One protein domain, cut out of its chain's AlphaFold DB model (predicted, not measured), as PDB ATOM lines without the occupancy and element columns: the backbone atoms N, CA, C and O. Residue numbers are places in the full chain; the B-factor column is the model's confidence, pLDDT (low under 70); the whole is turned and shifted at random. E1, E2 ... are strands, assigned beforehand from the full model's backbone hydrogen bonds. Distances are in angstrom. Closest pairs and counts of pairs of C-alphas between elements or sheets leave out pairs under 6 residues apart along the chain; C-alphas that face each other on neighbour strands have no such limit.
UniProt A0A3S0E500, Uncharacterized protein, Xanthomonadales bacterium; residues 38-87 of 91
ATOM      1  N   LEU A  38     -67.886  61.001  98.016       84.81
ATOM      2  CA  LEU A  38     -68.757  61.449  99.094       84.81
ATOM      3  C   LEU A  38     -70.135  60.802  98.919       84.81
ATOM      4  O   LEU A  38     -70.781  61.028  97.896       84.81
ATOM      5  N   GLU A  39     -70.592  60.033  99.907       83.25
ATOM      6  CA  GLU A  39     -71.900  59.352  99.877       83.25
ATOM      7  C   GLU A  39     -72.759  59.709 101.096       83.25
ATOM      8  O   GLU A  39     -72.243  59.989 102.178       83.25
ATOM      9  N   ASP A  40     -74.082  59.731 100.904       84.88
ATOM     10  CA  ASP A  40     -75.090  59.998 101.944       84.88
ATOM     11  C   ASP A  40     -74.895  61.313 102.716       84.88
ATOM     12  O   ASP A  40     -75.222  61.434 103.899       84.88
ATOM     13  N   TRP A  41     -74.374  62.334 102.031       84.88
ATOM     14  CA  TRP A  41     -74.143  63.642 102.629       84.88
ATOM     15  C   TRP A  41     -75.443  64.416 102.813       84.88
ATOM     16  O   TRP A  41     -76.131  64.754 101.848       84.88
ATOM     17  N   CYS A  42     -75.748  64.754 104.063       80.88
ATOM     18  CA  CYS A  42     -76.957  65.472 104.436       80.88
ATOM     19  C   CYS A  42     -76.660  66.650 105.369       80.88
ATOM     20  O   CYS A  42     -75.685  66.652 106.125       80.88
ATOM     21  N   LEU A  43     -77.523  67.667 105.304       81.94
ATOM     22  CA  LEU A  43     -77.518  68.773 106.254       81.94
ATOM     23  C   LEU A  43     -78.186  68.321 107.551       81.94
ATOM     24  O   LEU A  43     -79.374  68.005 107.573       81.94
ATOM     25  N   ILE A  44     -77.434  68.353 108.640       82.00
ATOM     26  CA  ILE A  44     -77.912  68.106 109.993       82.00
ATOM     27  C   ILE A  44     -77.952  69.424 110.770       82.00
ATOM     28  O   ILE A  44     -77.105  70.301 110.591       82.00
ATOM     29  N   ALA A  45     -78.964  69.581 111.626       74.88
ATOM     30  CA  ALA A  45     -79.159  70.754 112.490       74.88
ATOM     31  C   ALA A  45     -79.199  72.129 111.776       74.88
ATOM     32  O   ALA A  45     -79.134  73.164 112.430       74.88
ATOM     33  N   GLY A  46     -79.351  72.151 110.446       73.62
ATOM     34  CA  GLY A  46     -79.456  73.372 109.641       73.62
ATOM     35  C   GLY A  46     -78.125  74.067 109.337       73.62
ATOM     36  O   GLY A  46     -78.113  75.004 108.542       73.62
ATOM     37  N   ASP A  47     -77.019  73.608 109.923       79.94
ATOM     38  CA  ASP A  47     -75.715  74.248 109.779       79.94
ATOM     39  C   ASP A  47     -74.545  73.271 109.653       79.94
ATOM     40  O   ASP A  47     -73.434  73.729 109.473       79.94
ATOM     41  N   ARG A  48     -74.714  71.949 109.717       79.69
ATOM     42  CA  ARG A  48     -73.591  70.994 109.620       79.69
ATOM     43  C   ARG A  48     -73.852  69.953 108.556       79.69
ATOM     44  O   ARG A  48     -74.993  69.577 108.330       79.69
ATOM     45  N   LEU A  49     -72.800  69.445 107.933       84.44
ATOM     46  CA  LEU A  49     -72.906  68.361 106.967       84.44
ATOM     47  C   LEU A  49     -72.357  67.068 107.569       84.44
ATOM     48  O   LEU A  49     -71.354  67.089 108.281       84.44
ATOM     49  N   SER A  50     -73.018  65.952 107.291       84.31
ATOM     50  CA  SER A  50     -72.603  64.628 107.752       84.31
ATOM     51  C   SER A  50     -72.788  63.612 106.635       84.31
ATOM     52  O   SER A  50     -73.787  63.690 105.923       84.31
ATOM     53  N   GLY A  51     -71.840  62.693 106.475       88.62
ATOM     54  CA  GLY A  51     -71.854  61.681 105.418       88.62
ATOM     55  C   GLY A  51     -70.603  60.808 105.436       88.62
ATOM     56  O   GLY A  51     -69.783  60.900 106.352       88.62
ATOM     57  N   ARG A  52     -70.455  59.950 104.426       88.31
ATOM     58  CA  ARG A  52     -69.328  59.018 104.302       88.31
ATOM     59  C   ARG A  52     -68.298  59.497 103.291       88.31
ATOM     60  O   ARG A  52     -68.660  60.118 102.286       88.31
ATOM     61  N   VAL A  53     -67.029  59.200 103.556       82.81
ATOM     62  CA  VAL A  53     -65.899  59.477 102.656       82.81
ATOM     63  C   VAL A  53     -65.249  58.167 102.235       82.81
ATOM     64  O   VAL A  53     -65.109  57.256 103.045       82.81
ATOM     65  N   TYR A  54     -64.853  58.083 100.971       84.06
ATOM     66  CA  TYR A  54     -64.085  56.980 100.403       84.06
ATOM     67  C   TYR A  54     -62.958  57.531  99.532       84.06
ATOM     68  O   TYR A  54     -63.003  58.690  99.107       84.06
ATOM     69  N   ASP A  55     -62.000  56.673  99.203       82.56
ATOM     70  CA  ASP A  55     -60.911  56.925  98.261       82.56
ATOM     71  C   ASP A  55     -59.990  58.091  98.688       82.56
ATOM     72  O   ASP A  55     -59.311  58.697  97.855       82.56
ATOM     73  N   ASP A  56     -59.942  58.414  99.988       79.50
ATOM     74  CA  ASP A  56     -59.093  59.467 100.550       79.50
ATOM     75  C   ASP A  56     -58.117  58.880 101.576       79.50
ATOM     76  O   ASP A  56     -58.550  58.317 102.574       79.50
ATOM     77  N   PRO A  57     -56.795  59.051 101.408       81.94
ATOM     78  CA  PRO A  57     -55.804  58.460 102.309       81.94
ATOM     79  C   PRO A  57     -55.828  59.033 103.736       81.94
ATOM     80  O   PRO A  57     -55.081  58.560 104.592       81.94
ATOM     81  N   ARG A  58     -56.607  60.091 103.994       83.06
ATOM     82  CA  ARG A  58     -56.757  60.695 105.327       83.06
ATOM     83  C   ARG A  58     -57.880  60.068 106.146       83.06
ATOM     84  O   ARG A  58     -57.948  60.361 107.335       83.06
ATOM     85  N   PHE A  59     -58.741  59.279 105.515       82.31
ATOM     86  CA  PHE A  59     -59.922  58.682 106.122       82.31
ATOM     87  C   PHE A  59     -59.940  57.182 105.835       82.31
ATOM     88  O   PHE A  59     -59.368  56.719 104.848       82.31
ATOM     89  N   GLU A  60     -60.590  56.408 106.692       84.19
ATOM     90  CA  GLU A  60     -60.922  55.029 106.349       84.19
ATOM     91  C   GLU A  60     -62.029  55.010 105.281       84.19
ATOM     92  O   GLU A  60     -62.914  55.868 105.258       84.19
ATOM     93  N   ASP A  61     -62.006  54.026 104.381       84.38
ATOM     94  CA  ASP A  61     -63.056  53.897 103.369       84.38
ATOM     95  C   ASP A  61     -64.414  53.622 104.027       84.38
ATOM     96  O   ASP A  61     -64.626  52.605 104.690       84.38
ATOM     97  N   GLY A  62     -65.360  54.534 103.803       83.44
ATOM     98  CA  GLY A  62     -66.681  54.516 104.420       83.44
ATOM     99  C   GLY A  62     -66.743  55.204 105.779       83.44
ATOM    100  O   GLY A  62     -67.784  55.122 106.438       83.44
ATOM    101  N   GLU A  63     -65.680  55.899 106.192       84.44
ATOM    102  CA  GLU A  63     -65.648  56.645 107.443       84.44
ATOM    103  C   GLU A  63     -66.755  57.703 107.469       84.44
ATOM    104  O   GLU A  63     -66.911  58.518 106.552       84.44
ATOM    105  N   HIS A  64     -67.552  57.678 108.542       89.56
ATOM    106  CA  HIS A  64     -68.635  58.628 108.753       89.56
ATOM    107  C   HIS A  64     -68.093  59.870 109.453       89.56
ATOM    108  O   HIS A  64     -67.774  59.841 110.641       89.56
ATOM    109  N   ILE A  65     -68.040  60.983 108.723       86.06
ATOM    110  CA  ILE A  65     -67.549  62.258 109.242       86.06
ATOM    111  C   ILE A  65     -68.677  63.279 109.373       86.06
ATOM    112  O   ILE A  65     -69.670  63.260 108.646       86.06
ATOM    113  N   THR A  66     -68.508  64.204 110.315       84.81
ATOM    114  CA  THR A  66     -69.386  65.364 110.487       84.81
ATOM    115  C   THR A  66     -68.543  66.626 110.471       84.81
ATOM    116  O   THR A  66     -67.560  66.736 111.204       84.81
ATOM    117  N   THR A  67     -68.916  67.587 109.631       80.62
ATOM    118  CA  THR A  67     -68.195  68.853 109.520       80.62
ATOM    119  C   THR A  67     -68.488  69.752 110.716       80.62
ATOM    120  O   THR A  67     -69.514  69.643 111.391       80.62
ATOM    121  N   SER A  68     -67.615  70.735 110.930       79.56
ATOM    122  CA  SER A  68     -67.986  71.927 111.690       79.56
ATOM    123  C   SER A  68     -69.171  72.653 111.025       79.56
ATOM    124  O   SER A  68     -69.473  72.379 109.857       79.56
ATOM    125  N   PRO A  69     -69.825  73.598 111.727       80.56
ATOM    126  CA  PRO A  69     -70.853  74.433 111.125       80.56
ATOM    127  C   PRO A  69     -70.382  75.102 109.822       80.56
ATOM    128  O   PRO A  69     -69.292  75.675 109.769       80.56
ATOM    129  N   VAL A  70     -71.199  75.010 108.778       74.12
ATOM    130  CA  VAL A  70     -71.043  75.593 107.451       74.12
ATOM    131  C   VAL A  70     -72.140  76.629 107.217       74.12
ATOM    132  O   VAL A  70     -73.299  76.446 107.588       74.12
ATOM    133  N   LEU A  71     -71.783  77.730 106.561       68.06
ATOM    134  CA  LEU A  71     -72.758  78.707 106.090       68.06
ATOM    135  C   LEU A  71     -73.243  78.277 104.705       68.06
ATOM    136  O   LEU A  71     -72.485  78.303 103.735       68.06
ATOM    137  N   LEU A  72     -74.511  77.882 104.610       60.78
ATOM    138  CA  LEU A  72     -75.150  77.608 103.328       60.78
ATOM    139  C   LEU A  72     -75.441  78.932 102.623       60.78
ATOM    140  O   LEU A  72     -76.404  79.630 102.940       60.78
ATOM    141  N   LEU A  73     -74.615  79.275 101.639       56.38
ATOM    142  CA  LEU A  73     -74.968  80.313 100.682       56.38
ATOM    143  C   LEU A  73     -76.074  79.728  99.802       56.38
ATOM    144  O   LEU A  73     -75.902  78.684  99.173       56.38
ATOM    145  N   SER A  74     -77.238  80.369  99.842       50.94
ATOM    146  CA  SER A  74     -78.484  79.981  99.183       50.94
ATOM    147  C   SER A  74     -78.277  79.751  97.686       50.94
ATOM    148  O   SER A  74     -78.423  80.697  96.926       50.94
ATOM    149  N   ASN A  75     -77.846  78.535  97.312       52.72
ATOM    150  CA  ASN A  75     -77.750  77.955  95.961       52.72
ATOM    151  C   ASN A  75     -77.189  76.506  95.965       52.72
ATOM    152  O   ASN A  75     -76.584  76.081  94.984       52.72
ATOM    153  N   HIS A  76     -77.407  75.714  97.028       52.47
ATOM    154  CA  HIS A  76     -76.981  74.293  97.095       52.47
ATOM    155  C   HIS A  76     -75.465  74.088  96.957       52.47
ATOM    156  O   HIS A  76     -74.983  73.061  96.474       52.47
ATOM    157  N   ALA A  77     -74.711  75.096  97.378       43.03
ATOM    158  CA  ALA A  77     -73.270  75.083  97.335       43.03
ATOM    159  C   ALA A  77     -72.749  75.259  98.762       43.03
ATOM    160  O   ALA A  77     -73.045  76.252  99.427       43.03
ATOM    161  N   ALA A  78     -72.022  74.258  99.249       45.00
ATOM    162  CA  ALA A  78     -71.318  74.346 100.516       45.00
ATOM    163  C   ALA A  78     -69.895  74.810 100.217       45.00
ATOM    164  O   ALA A  78     -69.135  74.117  99.540       45.00
ATOM    165  N   ALA A  79     -69.544  76.002 100.685       39.75
ATOM    166  CA  ALA A  79     -68.187  76.518 100.589       39.75
ATOM    167  C   ALA A  79     -67.500  76.334 101.945       39.75
ATOM    168  O   ALA A  79     -67.942  76.889 102.951       39.75
ATOM    169  N   THR A  80     -66.423  75.552 101.977       47.19
ATOM    170  CA  THR A  80     -65.457  75.589 103.078       47.19
ATOM    171  C   THR A  80     -64.327  76.556 102.724       47.19
ATOM    172  O   THR A  80     -64.220  77.026 101.591       47.19
ATOM    173  N   CYS A  81     -63.442  76.846 103.680       39.88
ATOM    174  CA  CYS A  81     -62.272  77.713 103.483       39.88
ATOM    175  C   CYS A  81     -61.311  77.206 102.389       39.88
ATOM    176  O   CYS A  81     -60.403  77.926 101.982       39.88
ATOM    177  N   THR A  82     -61.468  75.950 101.971       34.19
ATOM    178  CA  THR A  82     -60.534  75.229 101.106       34.19
ATOM    179  C   THR A  82     -61.189  74.659  99.853       34.19
ATOM    180  O   THR A  82     -60.498  74.515  98.847       34.19
ATOM    181  N   THR A  83     -62.495  74.371  99.873       37.66
ATOM    182  CA  THR A  83     -63.155  73.659  98.773       37.66
ATOM    183  C   THR A  83     -64.620  74.066  98.624       37.66
ATOM    184  O   THR A  83     -65.336  74.287  99.601       37.66
ATOM    185  N   HIS A  84     -65.080  74.128  97.375       40.84
ATOM    186  CA  HIS A  84     -66.469  74.390  97.022       40.84
ATOM    187  C   HIS A  84     -67.144  73.082  96.594       40.84
ATOM    188  O   HIS A  84     -66.714  72.455  95.627       40.84
ATOM    189  N   TYR A  85     -68.198  72.676  97.299       43.84
ATOM    190  CA  TYR A  85     -68.956  71.461  97.010       43.84
ATOM    191  C   TYR A  85     -70.330  71.818  96.451       43.84
ATOM    192  O   TYR A  85     -71.058  72.624  97.033       43.84
ATOM    193  N   ARG A  86     -70.706  71.188  95.334       46.25
ATOM    194  CA  ARG A  86     -72.091  71.177  94.855       46.25
ATOM    195  C   ARG A  86     -72.815  70.023  95.530       46.25
ATOM    196  O   ARG A  86     -72.508  68.870  95.245       46.25
ATOM    197  N   LEU A  87     -73.747  70.336  96.423       55.75
ATOM    198  CA  LEU A  87     -74.583  69.322  97.055       55.75
ATOM    199  C   LEU A  87     -75.629  68.861  96.029       55.75
ATOM    200  O   LEU A  87     -76.234  69.688  95.340       55.75
TER     201      LEU A  87
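AT A GLANCE: This is residues 38 to 87 of the 91 residues of an uncharacterized protein of Xanthomonadales bacterium (UniProt A0A3S0E500). Look first for a three-stranded sheet, E1, E2 and E3, a meander, each strand the antiparallel neighbour of the one before; residues 67 to 76 then lead to a small, separate hairpin, E4 and E5. The 50 printed residues hold five named strands, E1 to E5 along the chain, and no named helix: all strand, with under half, 24, in named elements. The whole is compact, with a radius of gyration of the C-alphas of 11.0 A, and spans 31 by 21 by 16 A.

HOW THE PARTS SIT: Begin at inner strand E2, residues 48 to 54. It forms a hairpin with E1, residues 38 to 44, at 167 degrees; N 44 and O 48 are 2.7 A apart, and facing C-alphas 41 and 51 are 4.1 A apart. Its hairpin with E3, residues 63 to 66, stands at 162 degrees, with N 65 and O 51 2.9 A apart. E4, residues 77 to 79, and E5, residues 84 to 86, form an antiparallel hairpin, N 85 to O 78 2.8 A; both are apart from E1, E2 and E3.

IN THESE COORDINATES: Find C-alpha 38 at (-68.757, 61.449, 99.094); E1 runs 15.7 A from there. E2 measures 19.3 A, E3 10.0 A. E5 ends at C-alpha 86, (-72.091, 71.177, 94.855).

THE WHOLE: The farthest C-alphas, Pro 57 and Ser 74, are 31.4 A apart. The printed part has no cut and no long link. Residues 71 to 87 have pLDDT under 70.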